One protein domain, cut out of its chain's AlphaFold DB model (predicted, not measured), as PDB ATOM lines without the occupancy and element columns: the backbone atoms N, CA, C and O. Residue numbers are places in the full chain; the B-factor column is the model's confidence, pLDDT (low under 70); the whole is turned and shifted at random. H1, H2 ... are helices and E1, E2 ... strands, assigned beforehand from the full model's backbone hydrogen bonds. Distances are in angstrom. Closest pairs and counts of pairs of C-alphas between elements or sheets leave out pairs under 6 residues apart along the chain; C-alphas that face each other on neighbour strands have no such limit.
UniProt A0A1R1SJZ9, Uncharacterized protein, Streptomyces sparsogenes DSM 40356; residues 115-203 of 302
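What this domain is: This is residues 115 to 203 of the 302 residues of an uncharacterized protein of Streptomyces sparsogenes DSM 40356 (UniProt A0A1R1SJZ9). A two-stranded hairpin, E1 and E2, packs beside a longer helical hairpin, H2 and H3; H2 covers much of the strand pair, while H3 meets it with its last turns. Two short helices, H4 and H5, gather near residue 167 at the end of H3, and H1 lies off by itself, away from the other helices and the strands. You are reading 89 residues with five named helices and two named strands in the order H1 H2 H3 E1 E2 H4 H5, mostly helix, and the sheet E1 - E2 is antiparallel. The whole is only just compact, close to loose, with a radius of gyration of the C-alphas of 14.1 A, and spans 42 by 35 by 22 A.

How they stand to each other: Start at the hairpin of E1, residues 170 to 174, and E2, residues 180 to 184: antiparallel neighbours at 145 degrees. Look there for N 171 and O 183, 2.8 A apart, and N 181 and O 173, 2.8 A apart, both within hydrogen-bond range. Go next to H2, residues 129 to 142, whose closest C-alphas to E2 are Glu 136 and Ala 182, 5.6 A apart. H3, residues 153 to 167, touches H2 at Val 158 and Ala 142, with C-alphas 5.6 A apart; they form a helical hairpin at a shallow tilt of 25 degrees, opposite ways. The closest C-alphas of H3 and E1 are those of Ala 165 and Arg 171, 5.9 A apart. With residues 166 to 167 alone H3 touches H4, residues 188 to 196, about perpendicular at 77 degrees; the C-alphas of Arg 167 and Cys 193 are closest, at 5.5 A. H5, residues 198 to 203, and H4 only just touch, and only at the corner, with 3 pairs of C-alphas within 8 A, the closest Cys 193 and Trp 200 at 6.2 A. H1, residues 118 to 122, is apart from the other named elements. In H1, H2, H3, H4 and H5 every O i to N i+4 pair is within hydrogen-bond range.

Where its parts are: Find C-alpha 170 at (122.231, 208.371, 169.883); from there E1 runs 13.2 A to residue 174, and E2 runs 13.3 A from 180 to 184. H2 begins at C-alpha 129, (121.553, 215.935, 178.589), and is 19.8 A long; H3 is 20.8 A, H4 11.9 A, H5 8.2 A and H1 6.1 A. H5 ends at C-alpha 203, (104.690, 201.130, 166.904).

The domain as a whole: The two C-alphas farthest apart are those of Glu 119 and Ala 150, at 44.4 A. The printed part has no cut, and no link is long. Mean pLDDT of the printed part is 82.5; look for low values, under 70, at residues 143 to 155 of this model.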
ATOM      1  N   LEU A 115     119.616 213.013 153.268       80.31
ATOM      2  CA  LEU A 115     120.792 213.650 153.859       80.31
ATOM      3  C   LEU A 115     120.426 215.083 154.254       80.31
ATOM      4  O   LEU A 115     119.943 215.841 153.413       80.31
ATOM      5  N   LEU A 116     120.635 215.429 155.522       84.06
ATOM      6  CA  LEU A 116     120.502 216.799 156.017       84.06
ATOM      7  C   LEU A 116     121.876 217.460 156.026       84.06
ATOM      8  O   LEU A 116     122.870 216.793 156.314       84.06
ATOM      9  N   ALA A 117     121.928 218.756 155.733       86.88
ATOM     10  CA  ALA A 117     123.134 219.538 155.989       86.88
ATOM     11  C   ALA A 117     123.369 219.685 157.504       86.88
ATOM     12  O   ALA A 117     122.422 219.609 158.292       86.88
ATOM     13  N   ASP A 118     124.612 219.951 157.912       86.25
ATOM     14  CA  ASP A 118     124.991 220.081 159.326       86.25
ATOM     15  C   ASP A 118     124.139 221.132 160.058       86.25
ATOM     16  O   ASP A 118     123.717 220.917 161.196       86.25
ATOM     17  N   GLU A 119     123.814 222.253 159.400       87.25
ATOM     18  CA  GLU A 119     122.970 223.294 159.994       87.25
ATOM     19  C   GLU A 119     121.514 222.843 160.176       87.25
ATOM     20  O   GLU A 119     120.857 223.221 161.149       87.25
ATOM     21  N   GLU A 120     120.997 222.029 159.254       87.06
ATOM     22  CA  GLU A 120     119.641 221.481 159.326       87.06
ATOM     23  C   GLU A 120     119.546 220.400 160.402       87.06
ATOM     24  O   GLU A 120     118.580 220.361 161.163       87.06
ATOM     25  N   PHE A 121     120.571 219.555 160.510       85.81
ATOM     26  CA  PHE A 121     120.666 218.549 161.560       85.81
ATOM     27  C   PHE A 121     120.766 219.195 162.949       85.81
ATOM     28  O   PHE A 121     120.041 218.807 163.867       85.81
ATOM     29  N   ALA A 122     121.579 220.246 163.092       86.88
ATOM     30  CA  ALA A 122     121.712 221.000 164.339       86.88
ATOM     31  C   ALA A 122     120.416 221.717 164.768       86.88
ATOM     32  O   ALA A 122     120.251 222.033 165.948       86.88
ATOM     33  N   ALA A 123     119.497 221.970 163.829       87.81
ATOM     34  CA  ALA A 123     118.192 222.570 164.102       87.81
ATOM     35  C   ALA A 123     117.145 221.563 164.618       87.81
ATOM     36  O   ALA A 123     116.058 221.974 165.035       87.81
ATOM     37  N   LEU A 124     117.438 220.258 164.607       87.75
ATOM     38  CA  LEU A 124     116.554 219.249 165.190       87.75
ATOM     39  C   LEU A 124     116.508 219.355 166.729       87.75
ATOM     40  O   LEU A 124     117.461 219.839 167.347       87.75
ATOM     41  N   PRO A 125     115.409 218.910 167.377       86.94
ATOM     42  CA  PRO A 125     115.260 218.984 168.830       86.94
ATOM     43  C   PRO A 125     116.371 218.226 169.557       86.94
ATOM     44  O   PRO A 125     116.485 217.020 169.386       86.94
ATOM     45  N   LYS A 126     117.170 218.907 170.383       86.94
ATOM     46  CA  LYS A 126     118.281 218.277 171.112       86.94
ATOM     47  C   LYS A 126     117.801 217.157 172.026       86.94
ATOM     48  O   LYS A 126     116.808 217.317 172.730       86.94
ATOM     49  N   ILE A 127     118.568 216.071 172.045       86.19
ATOM     50  CA  ILE A 127     118.407 215.007 173.035       86.19
ATOM     51  C   ILE A 127     118.814 215.576 174.393       86.19
ATOM     52  O   ILE A 127     119.822 216.296 174.490       86.19
ATOM     53  N   ASP A 128     118.003 215.301 175.411       87.25
ATOM     54  CA  ASP A 128     118.225 215.823 176.747       87.25
ATOM     55  C   ASP A 128     119.560 215.323 177.314       87.25
ATOM     56  O   ASP A 128     120.032 214.217 177.041       87.25
ATOM     57  N   GLU A 129     120.206 216.190 178.086       89.25
ATOM     58  CA  GLU A 129     121.553 215.935 178.589       89.25
ATOM     59  C   GLU A 129     121.594 214.761 179.575       89.25
ATOM     60  O   GLU A 129     122.589 214.049 179.651       89.25
ATOM     61  N   HIS A 130     120.498 214.518 180.292       90.25
ATOM     62  CA  HIS A 130     120.405 213.408 181.229       90.25
ATOM     63  C   HIS A 130     120.418 212.058 180.496       90.25
ATOM     64  O   HIS A 130     121.188 211.175 180.865       90.25
ATOM     65  N   THR A 131     119.651 211.910 179.414       88.62
ATOM     66  CA  THR A 131     119.680 210.719 178.551       88.62
ATOM     67  C   THR A 131     121.062 210.501 177.940       88.62
ATOM     68  O   THR A 131     121.567 209.378 177.960       88.62
ATOM     69  N   ARG A 132     121.726 211.569 177.469       89.31
ATOM     70  CA  ARG A 132     123.109 211.489 176.966       89.31
ATOM     71  C   ARG A 132     124.061 210.936 178.030       89.31
ATOM     72  O   ARG A 132     124.752 209.954 177.775       89.31
ATOM     73  N   GLN A 133     124.031 211.507 179.233       91.12
ATOM     74  CA  GLN A 133     124.876 211.080 180.352       91.12
ATOM     75  C   GLN A 133     124.583 209.646 180.800       91.12
ATOM     76  O   GLN A 133     125.507 208.916 181.155       91.12
ATOM     77  N   LEU A 134     123.318 209.215 180.771       90.06
ATOM     78  CA  LEU A 134     122.950 207.833 181.076       90.06
ATOM     79  C   LEU A 134     123.521 206.845 180.056       90.06
ATOM     80  O   LEU A 134     124.037 205.799 180.455       90.06
ATOM     81  N   VAL A 135     123.460 207.171 178.762       89.12
ATOM     82  CA  VAL A 135     124.054 206.342 177.704       89.12
ATOM     83  C   VAL A 135     125.573 206.290 177.849       89.12
ATOM     84  O   VAL A 135     126.144 205.205 177.820       89.12
ATOM     85  N   GLU A 136     126.229 207.430 178.075       90.25
ATOM     86  CA  GLU A 136     127.684 207.501 178.278       90.25
ATOM     87  C   GLU A 136     128.137 206.713 179.509       90.25
ATOM     88  O   GLU A 136     129.111 205.959 179.441       90.25
ATOM     89  N   LEU A 137     127.413 206.834 180.625       88.44
ATOM     90  CA  LEU A 137     127.682 206.076 181.842       88.44
ATOM     91  C   LEU A 137     127.515 204.575 181.601       88.44
ATOM     92  O   LEU A 137     128.399 203.798 181.956       88.44
ATOM     93  N   SER A 138     126.410 204.165 180.977       86.12
ATOM     94  CA  SER A 138     126.126 202.753 180.693       86.12
ATOM     95  C   SER A 138     127.182 202.157 179.757       86.12
ATOM     96  O   SER A 138     127.730 201.090 180.033       86.12
ATOM     97  N   ALA A 139     127.585 202.906 178.728       86.00
ATOM     98  CA  ALA A 139     128.633 202.509 177.793       86.00
ATOM     99  C   ALA A 139     130.025 202.445 178.445       86.00
ATOM    100  O   ALA A 139     130.826 201.555 178.139       86.00
ATOM    101  N   SER A 140     130.306 203.349 179.387       84.00
ATOM    102  CA  SER A 140     131.538 203.337 180.182       84.00
ATOM    103  C   SER A 140     131.594 202.142 181.135       84.00
ATOM    104  O   SER A 140     132.651 201.538 181.296       84.00
ATOM    105  N   LEU A 141     130.460 201.764 181.737       81.81
ATOM    106  CA  LEU A 141     130.345 200.581 182.597       81.81
ATOM    107  C   LEU A 141     130.434 199.270 181.804       81.81
ATOM    108  O   LEU A 141     130.938 198.275 182.323       81.81
ATOM    109  N   ALA A 142     129.981 199.276 180.549       75.19
ATOM    110  CA  ALA A 142     130.095 198.147 179.630       75.19
ATOM    111  C   ALA A 142     131.520 197.970 179.055       75.19
ATOM    112  O   ALA A 142     131.872 196.882 178.592       75.19
ATOM    113  N   SER A 143     132.363 199.011 179.106       66.50
ATOM    114  CA  SER A 143     133.737 199.003 178.583       66.50
ATOM    115  C   SER A 143     134.786 198.669 179.670       66.50
ATOM    116  O   SER A 143     134.651 199.087 180.821       66.50
ATOM    117  N   PRO A 144     135.878 197.932 179.360       56.78
ATOM    118  CA  PRO A 144     136.966 197.681 180.321       56.78
ATOM    119  C   PRO A 144     137.590 199.005 180.808       56.78
ATOM    120  O   PRO A 144     137.775 199.894 179.978       56.78
ATOM    121  N   PRO A 145     137.963 199.159 182.102       51.47
ATOM    122  CA  PRO A 145     138.649 198.163 182.936       51.47
ATOM    123  C   PRO A 145     137.820 197.603 184.107       51.47
ATOM    124  O   PRO A 145     138.380 196.958 184.998       51.47
ATOM    125  N   TYR A 146     136.509 197.840 184.137       51.59
ATOM    126  CA  TYR A 146     135.643 197.310 185.190       51.59
ATOM    127  C   TYR A 146     135.581 195.772 185.131       51.59
ATOM    128  O   TYR A 146     135.690 195.193 184.044       51.59
ATOM    129  N   PRO A 147     135.502 195.080 186.288       47.25
ATOM    130  CA  PRO A 147     135.507 193.624 186.325       47.25
ATOM    131  C   PRO A 147     134.378 193.111 185.443       47.25
ATOM    132  O   PRO A 147     133.222 193.438 185.694       47.25
ATOM    133  N   ARG A 148     134.729 192.325 184.415       48.31
ATOM    134  CA  ARG A 148     133.746 191.633 183.581       48.31
ATOM    135  C   ARG A 148     132.797 190.895 184.525       48.31
ATOM    136  O   ARG A 148     133.277 190.001 185.235       48.31
ATOM    137  N   PRO A 149     131.503 191.242 184.570       49.56
ATOM    138  CA  PRO A 149     130.540 190.360 185.195       49.56
ATOM    139  C   PRO A 149     130.528 189.037 184.402       49.56
ATOM    140  O   PRO A 149     131.256 188.881 183.411       49.56
ATOM    141  N   ALA A 150     129.827 188.010 184.881       56.16
ATOM    142  CA  ALA A 150     129.870 186.700 184.228       56.16
ATOM    143  C   ALA A 150     129.568 186.841 182.720       56.16
ATOM    144  O   ALA A 150     128.896 187.780 182.308       56.16
ATOM    145  N   LYS A 151     130.083 185.931 181.880       50.84
ATOM    146  CA  LYS A 151     130.026 186.034 180.405       50.84
ATOM    147  C   LYS A 151     128.634 186.346 179.801       50.84
ATOM    148  O   LYS A 151     128.617 186.744 178.650       50.84
ATOM    149  N   GLY A 152     127.529 186.177 180.539       54.91
ATOM    150  CA  GLY A 152     126.182 186.614 180.139       54.91
ATOM    151  C   GLY A 152     125.864 188.073 180.498       54.91
ATOM    152  O   GLY A 152     125.487 188.847 179.632       54.91
ATOM    153  N   ASP A 153     126.141 188.500 181.731       58.72
ATOM    154  CA  ASP A 153     125.781 189.832 182.244       58.72
ATOM    155  C   ASP A 153     126.446 191.004 181.490       58.72
ATOM    156  O   ASP A 153     125.945 192.125 181.496       58.72
ATOM    157  N   THR A 154     127.613 190.782 180.869       56.75
ATOM    158  CA  THR A 154     128.319 191.852 180.130       56.75
ATOM    159  C   THR A 154     127.769 192.028 178.715       56.75
ATOM    160  O   THR A 154     127.739 193.148 178.217       56.75
ATOM    161  N   GLU A 155     127.343 190.935 178.074       63.94
ATOM    162  CA  GLU A 155     126.669 190.984 176.769       63.94
ATOM    163  C   GLU A 155     125.288 191.637 176.918       63.94
ATOM    164  O   GLU A 155     124.933 192.486 176.101       63.94
ATOM    165  N   ASP A 156     124.591 191.359 178.024       75.94
ATOM    166  CA  ASP A 156     123.318 192.004 178.360       75.94
ATOM    167  C   ASP A 156     123.479 193.519 178.571       75.94
ATOM    168  O   ASP A 156     122.709 194.301 178.022       75.94
ATOM    169  N   LEU A 157     124.513 193.971 179.294       78.56
ATOM    170  CA  LEU A 157     124.750 195.407 179.509       78.56
ATOM    171  C   LEU A 157     125.130 196.159 178.226       78.56
ATOM    172  O   LEU A 157     124.693 197.297 178.041       78.56
ATOM    173  N   VAL A 158     125.926 195.550 177.341       81.50
ATOM    174  CA  VAL A 158     126.247 196.143 176.030       81.50
ATOM    175  C   VAL A 158     124.977 196.268 175.194       81.50
ATOM    176  O   VAL A 158     124.683 197.363 174.720       81.50
ATOM    177  N   ALA A 159     124.186 195.196 175.088       84.12
ATOM    178  CA  ALA A 159     122.939 195.200 174.328       84.12
ATOM    179  C   ALA A 159     121.927 196.219 174.878       84.12
ATOM    180  O   ALA A 159     121.340 196.971 174.108       84.12
ATOM    181  N   MET A 160     121.772 196.311 176.203       86.00
ATOM    182  CA  MET A 160     120.910 197.314 176.844       86.00
ATOM    183  C   MET A 160     121.392 198.746 176.592       86.00
ATOM    184  O   MET A 160     120.580 199.651 176.412       86.00
ATOM    185  N   THR A 161     122.708 198.966 176.577       87.00
ATOM    186  CA  THR A 161     123.286 200.287 176.297       87.00
ATOM    187  C   THR A 161     123.079 200.678 174.834       87.00
ATOM    188  O   THR A 161     122.694 201.812 174.550       87.00
ATOM    189  N   GLU A 162     123.321 199.754 173.904       87.12
ATOM    190  CA  GLU A 162     123.088 199.963 172.472       87.12
ATOM    191  C   GLU A 162     121.602 200.189 172.168       87.12
ATOM    192  O   GLU A 162     121.277 201.072 171.371       87.12
ATOM    193  N   ASP A 163     120.704 199.459 172.837       88.06
ATOM    194  CA  ASP A 163     119.255 199.664 172.759       88.06
ATOM    195  C   ASP A 163     118.874 201.061 173.260       88.06
ATOM    196  O   ASP A 163     118.286 201.842 172.513       88.06
ATOM    197  N   LEU A 164     119.300 201.440 174.471       88.25
ATOM    198  CA  LEU A 164     119.022 202.765 175.035       88.25
ATOM    199  C   LEU A 164     119.529 203.895 174.125       88.25
ATOM    200  O   LEU A 164     118.821 204.882 173.896       88.25
ATOM    201  N   ALA A 165     120.742 203.750 173.580       88.94
ATOM    202  CA  ALA A 165     121.308 204.705 172.637       88.94
ATOM    203  C   ALA A 165     120.446 204.801 171.367       88.94
ATOM    204  O   ALA A 165     120.028 205.895 170.987       88.94
ATOM    205  N   SER A 166     120.114 203.660 170.760       88.88
ATOM    206  CA  SER A 166     119.344 203.586 169.513       88.88
ATOM    207  C   SER A 166     117.927 204.147 169.667       88.88
ATOM    208  O   SER A 166     117.487 204.932 168.825       88.88
ATOM    209  N   ARG A 167     117.238 203.826 170.771       89.31
ATOM    210  CA  ARG A 167     115.902 204.354 171.121       89.31
ATOM    211  C   ARG A 167     115.899 205.867 171.309       89.31
ATOM    212  O   ARG A 167     114.914 206.529 171.001       89.31
ATOM    213  N   SER A 168     117.027 206.419 171.748       88.25
ATOM    214  CA  SER A 168     117.210 207.862 171.930       88.25
ATOM    215  C   SER A 168     117.691 208.578 170.663       88.25
ATOM    216  O   SER A 168     117.778 209.803 170.649       88.25
ATOM    217  N   GLY A 169     118.039 207.848 169.596       89.06
ATOM    218  CA  GLY A 169     118.675 208.423 168.407       89.06
ATOM    219  C   GLY A 169     120.140 208.826 168.619       89.06
ATOM    220  O   GLY A 169     120.654 209.712 167.930       89.06
ATOM    221  N   LEU A 170     120.812 208.204 169.587       91.06
ATOM    222  CA  LEU A 170     122.231 208.371 169.883       91.06
ATOM    223  C   LEU A 170     123.055 207.246 169.253       91.06
ATOM    224  O   LEU A 170     122.578 206.140 169.005       91.06
ATOM    225  N   ARG A 171     124.337 207.526 169.046       89.56
ATOM    226  CA  ARG A 171     125.369 206.545 168.722       89.56
ATOM    227  C   ARG A 171     126.513 206.680 169.709       89.56
ATOM    228  O   ARG A 171     126.915 207.784 170.066       89.56
ATOM    229  N   ILE A 172     127.065 205.545 170.105       88.06
ATOM    230  CA  ILE A 172     128.214 205.487 171.002       88.06
ATOM    231  C   ILE A 172     129.480 205.557 170.151       88.06
ATOM    232  O   ILE A 172     129.633 204.810 169.182       88.06
ATOM    233  N   ARG A 173     130.396 206.459 170.500       87.75
ATOM    234  CA  ARG A 173     131.695 206.602 169.839       87.75
ATOM    235  C   ARG A 173     132.791 206.740 170.886       87.75
ATOM    236  O   ARG A 173     132.593 207.367 171.915       87.75
ATOM    237  N   VAL A 174     133.970 206.203 170.590       83.50
ATOM    238  CA  VAL A 174     135.182 206.478 171.368       83.50
ATOM    239  C   VAL A 174     135.920 207.647 170.720       83.50
ATOM    240  O   VAL A 174     136.189 207.621 169.516       83.50
ATOM    241  N   ASN A 175     136.204 208.693 171.491       85.44
ATOM    242  CA  ASN A 175     136.904 209.875 171.003       85.44
ATOM    243  C   ASN A 175     138.426 209.636 170.884       85.44
ATOM    244  O   ASN A 175     138.955 208.582 171.237       85.44
ATOM    245  N   ASN A 176     139.162 210.641 170.400       83.81
ATOM    246  CA  ASN A 176     140.619 210.544 170.224       83.81
ATOM    247  C   ASN A 176     141.402 210.426 171.549       83.81
ATOM    248  O   ASN A 176     142.578 210.067 171.518       83.81
ATOM    249  N   ALA A 177     140.785 210.752 172.687       83.81
ATOM    250  CA  ALA A 177     141.360 210.594 174.022       83.81
ATOM    251  C   ALA A 177     141.091 209.201 174.624       83.81
ATOM    252  O   ALA A 177     141.693 208.853 175.637       83.81
ATOM    253  N   GLY A 178     140.256 208.384 173.972       78.62
ATOM    254  CA  GLY A 178     139.835 207.077 174.467       78.62
ATOM    255  C   GLY A 178     138.590 207.119 175.356       78.62
ATOM    256  O   GLY A 178     138.210 206.073 175.877       78.62
ATOM    257  N   ASP A 179     137.951 208.282 175.508       83.94
ATOM    258  CA  ASP A 179     136.720 208.422 176.284       83.94
ATOM    259  C   ASP A 179     135.501 208.031 175.443       83.94
ATOM    260  O   ASP A 179     135.463 208.236 174.224       83.94
ATOM    261  N   VAL A 180     134.496 207.468 176.110       85.81
ATOM    262  CA  VAL A 180     133.219 207.101 175.498       85.81
ATOM    263  C   VAL A 180     132.301 208.322 175.472       85.81
ATOM    264  O   VAL A 180     132.038 208.921 176.509       85.81
ATOM    265  N   GLU A 181     131.796 208.665 174.290       88.81
ATOM    266  CA  GLU A 181     130.879 209.782 174.049       88.81
ATOM    267  C   GLU A 181     129.600 209.278 173.372       88.81
ATOM    268  O   GLU A 181     129.652 208.441 172.460       88.81
ATOM    269  N   ALA A 182     128.452 209.831 173.764       89.19
ATOM    270  CA  ALA A 182     127.188 209.618 173.069       89.19
ATOM    271  C   ALA A 182     126.912 210.798 172.130       89.19
ATOM    272  O   ALA A 182     126.577 211.913 172.542       89.19
ATOM    273  N   VAL A 183     127.048 210.542 170.830       89.50
ATOM    274  CA  VAL A 183     126.832 211.530 169.769       89.50
ATOM    275  C   VAL A 183     125.463 211.341 169.127       89.50
ATOM    276  O   VAL A 183     124.922 210.239 169.105       89.50
ATOM    277  N   GLU A 184     124.878 212.411 168.595       88.88
ATOM    278  CA  GLU A 184     123.602 212.317 167.879       88.88
ATOM    279  C   GLU A 184     123.787 211.510 166.580       88.88
ATOM    280  O   GLU A 184     124.730 211.740 165.822       88.88
ATOM    281  N   GLY A 185     122.905 210.542 166.328       85.56
ATOM    282  CA  GLY A 185     122.944 209.741 165.111       85.56
ATOM    283  C   GLY A 185     122.408 210.517 163.909       85.56
ATOM    284  O   GLY A 185     121.333 211.112 163.957       85.56
ATOM    285  N   GLU A 186     123.162 210.500 162.813       85.12
ATOM    286  CA  GLU A 186     122.820 211.239 161.592       85.12
ATOM    287  C   GLU A 186     121.906 210.458 160.639       85.12
ATOM    288  O   GLU A 186     121.319 211.054 159.737       85.12
ATOM    289  N   ASP A 187     121.779 209.137 160.799       88.56
ATOM    290  CA  ASP A 187     120.957 208.322 159.903       88.56
ATOM    291  C   ASP A 187     119.448 208.571 160.097       88.56
ATOM    292  O   ASP A 187     119.022 209.041 161.156       88.56
ATOM    293  N   PRO A 188     118.614 208.255 159.087       89.19
ATOM    294  CA  PRO A 188     117.173 208.459 159.178       89.19
ATOM    295  C   PRO A 188     116.512 207.772 160.380       89.19
ATOM    296  O   PRO A 188     115.566 208.327 160.935       89.19
ATOM    297  N   GLU A 189     116.991 206.600 160.800       90.56
ATOM    298  CA  GLU A 189     116.420 205.876 161.934       90.56
ATOM    299  C   GLU A 189     116.700 206.604 163.248       90.56
ATOM    300  O   GLU A 189     115.764 206.914 163.982       90.56
ATOM    301  N   ALA A 190     117.953 206.992 163.490       90.31
ATOM    302  CA  ALA A 190     118.325 207.768 164.669       90.31
ATOM    303  C   ALA A 190     117.558 209.097 164.754       90.31
ATOM    304  O   ALA A 190     117.091 209.484 165.828       90.31
ATOM    305  N   ARG A 191     117.343 209.781 163.622       91.69
ATOM    306  CA  ARG A 191     116.532 211.010 163.595       91.69
ATOM    307  C   ARG A 191     115.063 210.756 163.929       91.69
ATOM    308  O   ARG A 191     114.460 211.576 164.619       91.69
ATOM    309  N   ARG A 192     114.480 209.643 163.473       92.31
ATOM    310  CA  ARG A 192     113.104 209.250 163.821       92.31
ATOM    311  C   ARG A 192     112.979 208.919 165.302       92.31
ATOM    312  O   ARG A 192     112.094 209.470 165.947       92.31
ATOM    313  N   CYS A 193     113.902 208.135 165.857       91.12
ATOM    314  CA  CYS A 193     113.969 207.865 167.295       91.12
ATOM    315  C   CYS A 193     114.082 209.163 168.109       91.12
ATOM    316  O   CYS A 193     113.331 209.377 169.050       91.12
ATOM    317  N   ARG A 194     114.928 210.104 167.684       89.44
ATOM    318  CA  ARG A 194     115.048 211.423 168.325       89.44
ATOM    319  C   ARG A 194     113.759 212.253 168.267       89.44
ATOM    320  O   ARG A 194     113.456 212.984 169.204       89.44
ATOM    321  N   LEU A 195     113.023 212.199 167.157       90.56
ATOM    322  CA  LEU A 195     111.816 213.009 166.948       90.56
ATOM    323  C   LEU A 195     110.554 212.406 167.565       90.56
ATOM    324  O   LEU A 195     109.656 213.149 167.962       90.56
ATOM    325  N   TRP A 196     110.459 211.080 167.581       91.88
ATOM    326  CA  TRP A 196     109.239 210.339 167.902       91.88
ATOM    327  C   TRP A 196     109.387 209.439 169.130       91.88
ATOM    328  O   TRP A 196     108.379 208.965 169.649       91.88
ATOM    329  N   GLY A 197     110.615 209.248 169.613       89.81
ATOM    330  CA  GLY A 197     110.937 208.476 170.805       89.81
ATOM    331  C   GLY A 197     110.518 207.015 170.699       89.81
ATOM    332  O   GLY A 197     110.454 206.428 169.615       89.81
ATOM    333  N   ASP A 198     110.163 206.461 171.855       88.62
ATOM    334  CA  ASP A 198     109.735 205.071 172.006       88.62
ATOM    335  C   ASP A 198     108.517 204.717 171.152       88.62
ATOM    336  O   ASP A 198     108.395 203.591 170.690       88.62
ATOM    337  N   PHE A 199     107.658 205.688 170.838       89.31
ATOM    338  CA  PHE A 199     106.476 205.438 170.018       89.31
ATOM    339  C   PHE A 199     106.838 204.966 168.599       89.31
ATOM    340  O   PHE A 199     106.139 204.142 168.005       89.31
ATOM    341  N   TRP A 200     107.965 205.441 168.058       92.56
ATOM    342  CA  TRP A 200     108.497 204.932 166.797       92.56
ATOM    343  C   TRP A 200     109.094 203.535 166.945       92.56
ATOM    344  O   TRP A 200     108.886 202.690 166.074       92.56
ATOM    345  N   VAL A 201     109.809 203.291 168.040       89.88
ATOM    346  CA  VAL A 201     110.446 202.002 168.325       89.88
ATOM    347  C   VAL A 201     109.388 200.906 168.472       89.88
ATOM    348  O   VAL A 201     109.501 199.856 167.848       89.88
ATOM    349  N   GLU A 202     108.331 201.184 169.232       89.19
ATOM    350  CA  GLU A 202     107.284 200.225 169.587       89.19
ATOM    351  C   GLU A 202     106.247 200.060 168.469       89.19
ATOM    352  O   GLU A 202     105.837 198.945 168.152       89.19
ATOM    353  N   HIS A 203     105.836 201.156 167.821       90.00
ATOM    354  CA  HIS A 203     104.690 201.130 166.904       90.00
ATOM    355  C   HIS A 203     105.016 201.515 165.456       90.00
ATOM    356  O   HIS A 203     104.141 201.425 164.589       90.00
TER     357      HIS A 203